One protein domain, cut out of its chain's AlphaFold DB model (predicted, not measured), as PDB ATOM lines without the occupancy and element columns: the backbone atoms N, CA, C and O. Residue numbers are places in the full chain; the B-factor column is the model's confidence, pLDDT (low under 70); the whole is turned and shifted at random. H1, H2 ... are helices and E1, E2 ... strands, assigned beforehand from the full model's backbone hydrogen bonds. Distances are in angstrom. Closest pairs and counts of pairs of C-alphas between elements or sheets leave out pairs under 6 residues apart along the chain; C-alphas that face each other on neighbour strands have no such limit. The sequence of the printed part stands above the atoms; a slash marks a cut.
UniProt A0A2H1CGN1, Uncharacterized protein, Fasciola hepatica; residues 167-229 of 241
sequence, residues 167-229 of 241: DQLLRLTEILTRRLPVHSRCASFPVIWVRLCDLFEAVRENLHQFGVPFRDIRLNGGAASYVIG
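Overview. This is residues 167 to 229 of the 241 residues of an uncharacterized protein of Fasciola hepatica (UniProt A0A2H1CGN1). What shape does the backbone make? It is an open, flat frame: H1 and the two-strand hairpin of E1 and E2 follow each other along a long base, and H2 makes a corner with H1 where the hairpin ends. From the far end of H2, where residues 206 to 211 stick out, residues 210 to 221 come back to H3, which packs on H1. What is it made of? The printed part has 63 residues with three named helices and two named strands in the order H1, E1, E2, H2, H3; the sheet, in the order E1 - E2, is antiparallel, and the class is mostly helix. The whole is loose, with a radius of gyration of the C-alphas of 14.4 A and spans of 40 by 34 by 17 A.

Along the chain. Where do the first elements lie? H1 is residues 167 to 177, 15.3 A long, beginning at C-alpha 167 at (181.177, 316.866, 150.058). E1 is residues 179 to 182, 9.7 A, and E2 is residues 192 to 195, 10.2 A. What follows the strands? H2 is residues 196 to 209, 19.9 A long, with C-alpha 209 at (190.410, 332.615, 180.300). H3 is residues 222 to 228, 9.9 A, ending at C-alpha 228 at (181.840, 310.645, 156.613).

Arrangement. How does H1 stand to the other helices? H1 and H2 touch only at their ends, H2 with residues 196 to 197 alone; their closest C-alphas, of Leu 176 and Leu 196, are 4.9 A apart, and they run the same way at a steep tilt of 67 degrees. H1 and H3 touch, the closest C-alphas being those of Gln 168 and Val 227 at 5.3 A; they run opposite ways at a steep tilt of 38 degrees. How do the strands pair? E1 and E2 form a hairpin, antiparallel at 141 degrees, with N 180 and O 194 at 2.7 A and N 192 and O 182 at 3.0 A, within hydrogen-bond range. What stays apart, and what of the helix backbones? H3 is apart from E1, E2 and H2. In H1, H2 and H3 every O i to N i+4 pair is within hydrogen-bond range.

Size, cuts and confidence. How far does it reach? The two C-alphas farthest apart, those of Asp 167 and Ser 188, are 40.6 A apart, while the first and last printed C-alphas, of Asp 167 and Gly 229, are 10.1 A apart. Which links are long? The link from H2 to H3, with 12 residues, is long; those from H1 to E1 and from E2 to H2 are tight, and that from E1 to E2 is short. Is the model whole and confident? The printed part has no cut, its mean pLDDT is 96.1, and no printed residue is under 70.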
ATOM      1  N   ASP A 167     182.561 317.178 149.669       96.44
ATOM      2  CA  ASP A 167     181.177 316.866 150.058       96.44
ATOM      3  C   ASP A 167     181.045 316.558 151.556       96.44
ATOM      4  O   ASP A 167     180.064 316.942 152.199       96.44
ATOM      5  N   GLN A 168     182.041 315.879 152.135       97.12
ATOM      6  CA  GLN A 168     182.096 315.630 153.576       97.12
ATOM      7  C   GLN A 168     182.273 316.950 154.345       97.12
ATOM      8  O   GLN A 168     181.590 317.181 155.343       97.12
ATOM      9  N   LEU A 169     183.128 317.854 153.857       97.12
ATOM     10  CA  LEU A 169     183.318 319.183 154.442       97.12
ATOM     11  C   LEU A 169     182.040 320.034 154.374       97.12
ATOM     12  O   LEU A 169     181.734 320.741 155.336       97.12
ATOM     13  N   LEU A 170     181.263 319.948 153.290       97.44
ATOM     14  CA  LEU A 170     179.967 320.627 153.187       97.44
ATOM     15  C   LEU A 170     178.971 320.114 154.231       97.44
ATOM     16  O   LEU A 170     178.366 320.923 154.935       97.44
ATOM     17  N   ARG A 171     178.856 318.791 154.409       97.31
ATOM     18  CA  ARG A 171     178.011 318.199 155.468       97.31
ATOM     19  C   ARG A 171     178.456 318.615 156.868       97.31
ATOM     20  O   ARG A 171     177.627 318.921 157.724       97.31
ATOM     21  N   LEU A 172     179.766 318.656 157.108       97.94
ATOM     22  CA  LEU A 172     180.307 319.156 158.370       97.94
ATOM     23  C   LEU A 172     179.941 320.631 158.579       97.94
ATOM     24  O   LEU A 172     179.497 321.008 159.661       97.94
ATOM     25  N   THR A 173     180.085 321.454 157.541       97.62
ATOM     26  CA  THR A 173     179.750 322.883 157.583       97.62
ATOM     27  C   THR A 173     178.269 323.098 157.877       97.62
ATOM     28  O   THR A 173     177.931 323.950 158.701       97.62
ATOM     29  N   GLU A 174     177.381 322.298 157.282       97.25
ATOM     30  CA  GLU A 174     175.950 322.325 157.589       97.25
ATOM     31  C   GLU A 174     175.704 322.064 159.081       97.25
ATOM     32  O   GLU A 174     175.044 322.863 159.742       97.25
ATOM     33  N   ILE A 175     176.289 321.002 159.644       97.00
ATOM     34  CA  ILE A 175     176.147 320.680 161.074       97.00
ATOM     35  C   ILE A 175     176.647 321.824 161.958       97.00
ATOM     36  O   ILE A 175     175.985 322.185 162.932       97.00
ATOM     37  N   LEU A 176     177.808 322.396 161.633       97.94
ATOM     38  CA  LEU A 176     178.427 323.429 162.460       97.94
ATOM     39  C   LEU A 176     177.649 324.753 162.445       97.94
ATOM     40  O   LEU A 176     177.593 325.438 163.469       97.94
ATOM     41  N   THR A 177     177.045 325.099 161.307       97.88
ATOM     42  CA  THR A 177     176.380 326.395 161.085       97.88
ATOM     43  C   THR A 177     174.862 326.351 161.258       97.88
ATOM     44  O   THR A 177     174.233 327.402 161.426       97.88
ATOM     45  N   ARG A 178     174.257 325.159 161.273       97.19
ATOM     46  CA  ARG A 178     172.830 324.973 161.546       97.19
ATOM     47  C   ARG A 178     172.470 325.503 162.934       97.19
ATOM     48  O   ARG A 178     173.135 325.217 163.926       97.19
ATOM     49  N   ARG A 179     171.353 326.236 163.017       97.44
ATOM     50  CA  ARG A 179     170.766 326.653 164.298       97.44
ATOM     51  C   ARG A 179     170.035 325.479 164.947       97.44
ATOM     52  O   ARG A 179     169.118 324.907 164.360       97.44
ATOM     53  N   LEU A 180     170.433 325.146 166.167       96.69
ATOM     54  CA  LEU A 180     169.877 324.083 166.991       96.69
ATOM     55  C   LEU A 180     169.093 324.690 168.163       96.69
ATOM     56  O   LEU A 180     169.617 325.573 168.849       96.69
ATOM     57  N   PRO A 181     167.854 324.235 168.410       96.94
ATOM     58  CA  PRO A 181     167.084 324.664 169.565       96.94
ATOM     59  C   PRO A 181     167.529 323.908 170.821       96.94
ATOM     60  O   PRO A 181     167.574 322.677 170.853       96.94
ATOM     61  N   VAL A 182     167.797 324.649 171.889       96.25
ATOM     62  CA  VAL A 182     168.018 324.142 173.240       96.25
ATOM     63  C   VAL A 182     166.774 324.462 174.053       96.25
ATOM     64  O   VAL A 182     166.478 325.621 174.346       96.25
ATOM     65  N   HIS A 183     166.034 323.414 174.390       95.81
ATOM     66  CA  HIS A 183     164.815 323.524 175.176       95.81
ATOM     67  C   HIS A 183     165.158 323.496 176.662       95.81
ATOM     68  O   HIS A 183     165.927 322.657 177.137       95.81
ATOM     69  N   SER A 184     164.561 324.410 177.411       95.25
ATOM     70  CA  SER A 184     164.513 324.334 178.863       95.25
ATOM     71  C   SER A 184     163.568 323.224 179.321       95.25
ATOM     72  O   SER A 184     162.649 322.817 178.613       95.25
ATOM     73  N   ARG A 185     163.755 322.754 180.560       94.81
ATOM     74  CA  ARG A 185     162.778 321.860 181.210       94.81
ATOM     75  C   ARG A 185     161.549 322.609 181.724       94.81
ATOM     76  O   ARG A 185     160.493 322.014 181.893       94.81
ATOM     77  N   CYS A 186     161.701 323.896 182.023       93.56
ATOM     78  CA  CYS A 186     160.631 324.741 182.532       93.56
ATOM     79  C   CYS A 186     159.951 325.471 181.374       93.56
ATOM     80  O   CYS A 186     160.619 326.170 180.613       93.56
ATOM     81  N   ALA A 187     158.624 325.361 181.296       87.19
ATOM     82  CA  ALA A 187     157.808 325.929 180.220       87.19
ATOM     83  C   ALA A 187     157.888 327.465 180.100       87.19
ATOM     84  O   ALA A 187     157.581 328.014 179.050       87.19
ATOM     85  N   SER A 188     158.303 328.162 181.160       91.81
ATOM     86  CA  SER A 188     158.449 329.621 181.177       91.81
ATOM     87  C   SER A 188     159.779 330.121 180.614       91.81
ATOM     88  O   SER A 188     159.942 331.326 180.434       91.81
ATOM     89  N   PHE A 189     160.744 329.234 180.375       96.44
ATOM     90  CA  PHE A 189     162.053 329.645 179.891       96.44
ATOM     91  C   PHE A 189     162.112 329.520 178.361       96.44
ATOM     92  O   PHE A 189     161.703 328.489 177.824       96.44
ATOM     93  N   PRO A 190     162.588 330.554 177.648       95.00
ATOM     94  CA  PRO A 190     162.579 330.567 176.191       95.00
ATOM     95  C   PRO A 190     163.543 329.531 175.603       95.00
ATOM     96  O   PRO A 190     164.589 329.225 176.175       95.00
ATOM     97  N   VAL A 191     163.214 329.030 174.412       96.44
ATOM     98  CA  VAL A 191     164.124 328.179 173.635       96.44
ATOM     99  C   VAL A 191     165.327 329.009 173.192       96.44
ATOM    100  O   VAL A 191     165.171 330.041 172.535       96.44
ATOM    101  N   ILE A 192     166.532 328.543 173.518       96.38
ATOM    102  CA  ILE A 192     167.776 329.176 173.067       96.38
ATOM    103  C   ILE A 192     168.171 328.550 171.733       96.38
ATOM    104  O   ILE A 192     168.244 327.334 171.612       96.38
ATOM    105  N   TRP A 193     168.463 329.371 170.731       97.00
ATOM    106  CA  TRP A 193     168.925 328.902 169.426       97.00
ATOM    107  C   TRP A 193     170.423 329.116 169.289       97.00
ATOM    108  O   TRP A 193     170.872 330.261 169.245       97.00
ATOM    109  N   VAL A 194     171.177 328.030 169.163       97.19
ATOM    110  CA  VAL A 194     172.645 328.052 169.104       97.19
ATOM    111  C   VAL A 194     173.152 327.462 167.797       97.19
ATOM    112  O   VAL A 194     172.526 326.566 167.241       97.19
ATOM    113  N   ARG A 195     174.297 327.936 167.307       98.12
ATOM    114  CA  ARG A 195     175.089 327.208 166.306       98.12
ATOM    115  C   ARG A 195     176.232 326.505 167.022       98.12
ATOM    116  O   ARG A 195     176.742 327.025 168.016       98.12
ATOM    117  N   LEU A 196     176.640 325.335 166.535       97.56
ATOM    118  CA  LEU A 196     177.743 324.605 167.164       97.56
ATOM    119  C   LEU A 196     179.067 325.365 167.032       97.56
ATOM    120  O   LEU A 196     179.839 325.363 167.985       97.56
ATOM    121  N   CYS A 197     179.299 326.058 165.911       97.38
ATOM    122  CA  CYS A 197     180.483 326.905 165.738       97.38
ATOM    123  C   CYS A 197     180.603 327.967 166.843       97.38
ATOM    124  O   CYS A 197     181.636 328.044 167.502       97.38
ATOM    125  N   ASP A 198     179.519 328.696 167.119       97.69
ATOM    126  CA  ASP A 198     179.503 329.764 168.127       97.69
ATOM    127  C   ASP A 198     179.724 329.196 169.533       97.69
ATOM    128  O   ASP A 198     180.455 329.762 170.344       97.69
ATOM    129  N   LEU A 199     179.111 328.043 169.823       97.00
ATOM    130  CA  LEU A 199     179.291 327.358 171.098       97.00
ATOM    131  C   LEU A 199     180.748 326.917 171.296       97.00
ATOM    132  O   LEU A 199     181.295 327.079 172.384       97.00
ATOM    133  N   PHE A 200     181.379 326.362 170.262       96.12
ATOM    134  CA  PHE A 200     182.772 325.923 170.318       96.12
ATOM    135  C   PHE A 200     183.741 327.088 170.513       96.12
ATOM    136  O   PHE A 200     184.667 326.967 171.317       96.12
ATOM    137  N   GLU A 201     183.514 328.216 169.839       96.69
ATOM    138  CA  GLU A 201     184.301 329.435 170.035       96.69
ATOM    139  C   GLU A 201     184.160 329.964 171.463       96.69
ATOM    140  O   GLU A 201     185.173 330.131 172.148       96.69
ATOM    141  N   ALA A 202     182.926 330.102 171.957       96.69
ATOM    142  CA  ALA A 202     182.669 330.558 173.318       96.69
ATOM    143  C   ALA A 202     183.314 329.633 174.365       96.69
ATOM    144  O   ALA A 202     183.962 330.107 175.298       96.69
ATOM    145  N   VAL A 203     183.188 328.309 174.221       96.81
ATOM    146  CA  VAL A 203     183.806 327.346 175.149       96.81
ATOM    147  C   VAL A 203     185.330 327.448 175.116       96.81
ATOM    148  O   VAL A 203     185.954 327.481 176.177       96.81
ATOM    149  N   ARG A 204     185.936 327.538 173.927       96.56
ATOM    150  CA  ARG A 204     187.390 327.683 173.776       96.56
ATOM    151  C   ARG A 204     187.899 328.943 174.475       96.56
ATOM    152  O   ARG A 204     188.882 328.872 175.210       96.56
ATOM    153  N   GLU A 205     187.229 330.074 174.275       96.75
ATOM    154  CA  GLU A 205     187.596 331.348 174.903       96.75
ATOM    155  C   GLU A 205     187.463 331.301 176.424       96.75
ATOM    156  O   GLU A 205     188.369 331.738 177.131       96.75
ATOM    157  N   ASN A 206     186.377 330.718 176.938       97.50
ATOM    158  CA  ASN A 206     186.179 330.574 178.379       97.50
ATOM    159  C   ASN A 206     187.253 329.668 179.000       97.50
ATOM    160  O   ASN A 206     187.871 330.051 179.990       97.50
ATOM    161  N   LEU A 207     187.539 328.501 178.409       97.75
ATOM    162  CA  LEU A 207     188.595 327.609 178.909       97.75
ATOM    163  C   LEU A 207     189.965 328.300 178.931       97.75
ATOM    164  O   LEU A 207     190.686 328.193 179.923       97.75
ATOM    165  N   HIS A 208     190.279 329.066 177.883       95.69
ATOM    166  CA  HIS A 208     191.505 329.857 177.819       95.69
ATOM    167  C   HIS A 208     191.575 330.908 178.940       95.69
ATOM    168  O   HIS A 208     192.609 331.036 179.594       95.69
ATOM    169  N   GLN A 209     190.476 331.618 179.219       97.31
ATOM    170  CA  GLN A 209     190.410 332.615 180.300       97.31
ATOM    171  C   GLN A 209     190.617 332.007 181.695       97.31
ATOM    172  O   GLN A 209     191.221 332.645 182.553       97.31
ATOM    173  N   PHE A 210     190.169 330.771 181.920       97.69
ATOM    174  CA  PHE A 210     190.384 330.056 183.183       97.69
ATOM    175  C   PHE A 210     191.747 329.346 183.271       97.69
ATOM    176  O   PHE A 210     191.995 328.626 184.236       97.69
ATOM    177  N   GLY A 211     192.632 329.526 182.283       96.75
ATOM    178  CA  GLY A 211     193.945 328.878 182.254       96.75
ATOM    179  C   GLY A 211     193.872 327.359 182.074       96.75
ATOM    180  O   GLY A 211     194.821 326.651 182.416       96.75
ATOM    181  N   VAL A 212     192.752 326.840 181.560       97.75
ATOM    182  CA  VAL A 212     192.584 325.412 181.288       97.75
ATOM    183  C   VAL A 212     193.179 325.111 179.908       97.75
ATOM    184  O   VAL A 212     192.713 325.676 178.915       97.75
ATOM    185  N   PRO A 213     194.194 324.233 179.804       93.31
ATOM    186  CA  PRO A 213     194.798 323.908 178.521       93.31
ATOM    187  C   PRO A 213     193.776 323.222 177.610       93.31
ATOM    188  O   PRO A 213     193.075 322.294 178.010       93.31
ATOM    189  N   PHE A 214     193.720 323.674 176.362       92.69
ATOM    190  CA  PHE A 214     192.797 323.189 175.346       92.69
ATOM    191  C   PHE A 214     193.589 322.683 174.136       92.69
ATOM    192  O   PHE A 214     194.453 323.395 173.628       92.69
ATOM    193  N   ARG A 215     193.304 321.457 173.680       94.44
ATOM    194  CA  ARG A 215     194.025 320.813 172.568       94.44
ATOM    195  C   ARG A 215     193.224 320.834 171.269       94.44
ATOM    196  O   ARG A 215     193.658 321.436 170.294       94.44
ATOM    197  N   ASP A 216     192.076 320.165 171.253       94.69
ATOM    198  CA  ASP A 216     191.239 319.982 170.068       94.69
ATOM    199  C   ASP A 216     189.759 319.756 170.433       94.69
ATOM    200  O   ASP A 216     189.437 319.259 171.511       94.69
ATOM    201  N   ILE A 217     188.852 320.109 169.513       94.56
ATOM    202  CA  ILE A 217     187.425 319.741 169.555       94.56
ATOM    203  C   ILE A 217     187.174 318.690 168.484       94.56
ATOM    204  O   ILE A 217     187.587 318.848 167.337       94.56
ATOM    205  N   ARG A 218     186.461 317.627 168.859       95.75
ATOM    206  CA  ARG A 218     186.104 316.526 167.962       95.75
ATOM    207  C   ARG A 218     184.597 316.367 167.899       95.75
ATOM    208  O   ARG A 218     183.933 316.284 168.933       95.75
ATOM    209  N   LEU A 219     184.073 316.268 166.683       96.00
ATOM    210  CA  LEU A 219     182.713 315.804 166.455       96.00
ATOM    211  C   LEU A 219     182.711 314.273 166.531       96.00
ATOM    212  O   LEU A 219     183.502 313.622 165.858       96.00
ATOM    213  N   ASN A 220     181.833 313.706 167.357       95.56
ATOM    214  CA  ASN A 220     181.743 312.265 167.593       95.56
ATOM    215  C   ASN A 220     180.311 311.756 167.369       95.56
ATOM    216  O   ASN A 220     179.383 312.529 167.116       95.56
ATOM    217  N   GLY A 221     180.129 310.441 167.502       96.06
ATOM    218  CA  GLY A 221     178.825 309.786 167.428       96.06
ATOM    219  C   GLY A 221     178.209 309.836 166.029       96.06
ATOM    220  O   GLY A 221     178.907 309.988 165.027       96.06
ATOM    221  N   GLY A 222     176.879 309.728 165.962       95.62
ATOM    222  CA  GLY A 222     176.151 309.644 164.691       95.62
ATOM    223  C   GLY A 222     176.355 310.845 163.761       95.62
ATOM    224  O   GLY A 222     176.297 310.684 162.547       95.62
ATOM    225  N   ALA A 223     176.666 312.028 164.302       95.06
ATOM    226  CA  ALA A 223     176.978 313.207 163.496       95.06
ATOM    227  C   ALA A 223     178.280 313.028 162.697       95.06
ATOM    228  O   ALA A 223     178.326 313.368 161.518       95.06
ATOM    229  N   ALA A 224     179.317 312.437 163.300       96.44
ATOM    230  CA  ALA A 224     180.561 312.128 162.596       96.44
ATOM    231  C   ALA A 224     180.340 311.058 161.515       96.44
ATOM    232  O   ALA A 224     180.792 311.218 160.381       96.44
ATOM    233  N   SER A 225     179.571 310.010 161.835       96.00
ATOM    234  CA  SER A 225     179.193 308.978 160.862       96.00
ATOM    235  C   SER A 225     178.390 309.551 159.690       96.00
ATOM    236  O   SER A 225     178.607 309.141 158.555       96.00
ATOM    237  N   TYR A 226     177.503 310.520 159.933       95.50
ATOM    238  CA  TYR A 226     176.763 311.223 158.882       95.50
ATOM    239  C   TYR A 226     177.683 312.059 157.981       95.50
ATOM    240  O   TYR A 226     177.545 312.029 156.759       95.50
ATOM    241  N   VAL A 227     178.648 312.776 158.566       96.44
ATOM    242  CA  VAL A 227     179.629 313.558 157.799       96.44
ATOM    243  C   VAL A 227     180.420 312.648 156.866       96.44
ATOM    244  O   VAL A 227     180.502 312.933 155.674       96.44
ATOM    245  N   ILE A 228     180.959 311.542 157.378       95.19
ATOM    246  CA  ILE A 228     181.840 310.645 156.613       95.19
ATOM    247  C   ILE A 228     181.043 309.740 155.660       95.19
ATOM    248  O   ILE A 228     181.542 309.387 154.590       95.19
ATOM    249  N   GLY A 229     179.802 309.401 156.018       91.75
ATOM    250  CA  GLY A 229     178.933 308.499 155.271       91.75
ATOM    251  C   GLY A 229     178.739 308.920 153.816       91.75
ATOM    252  O   GLY A 229     178.642 310.104 153.493       91.75
TER     253      GLY A 229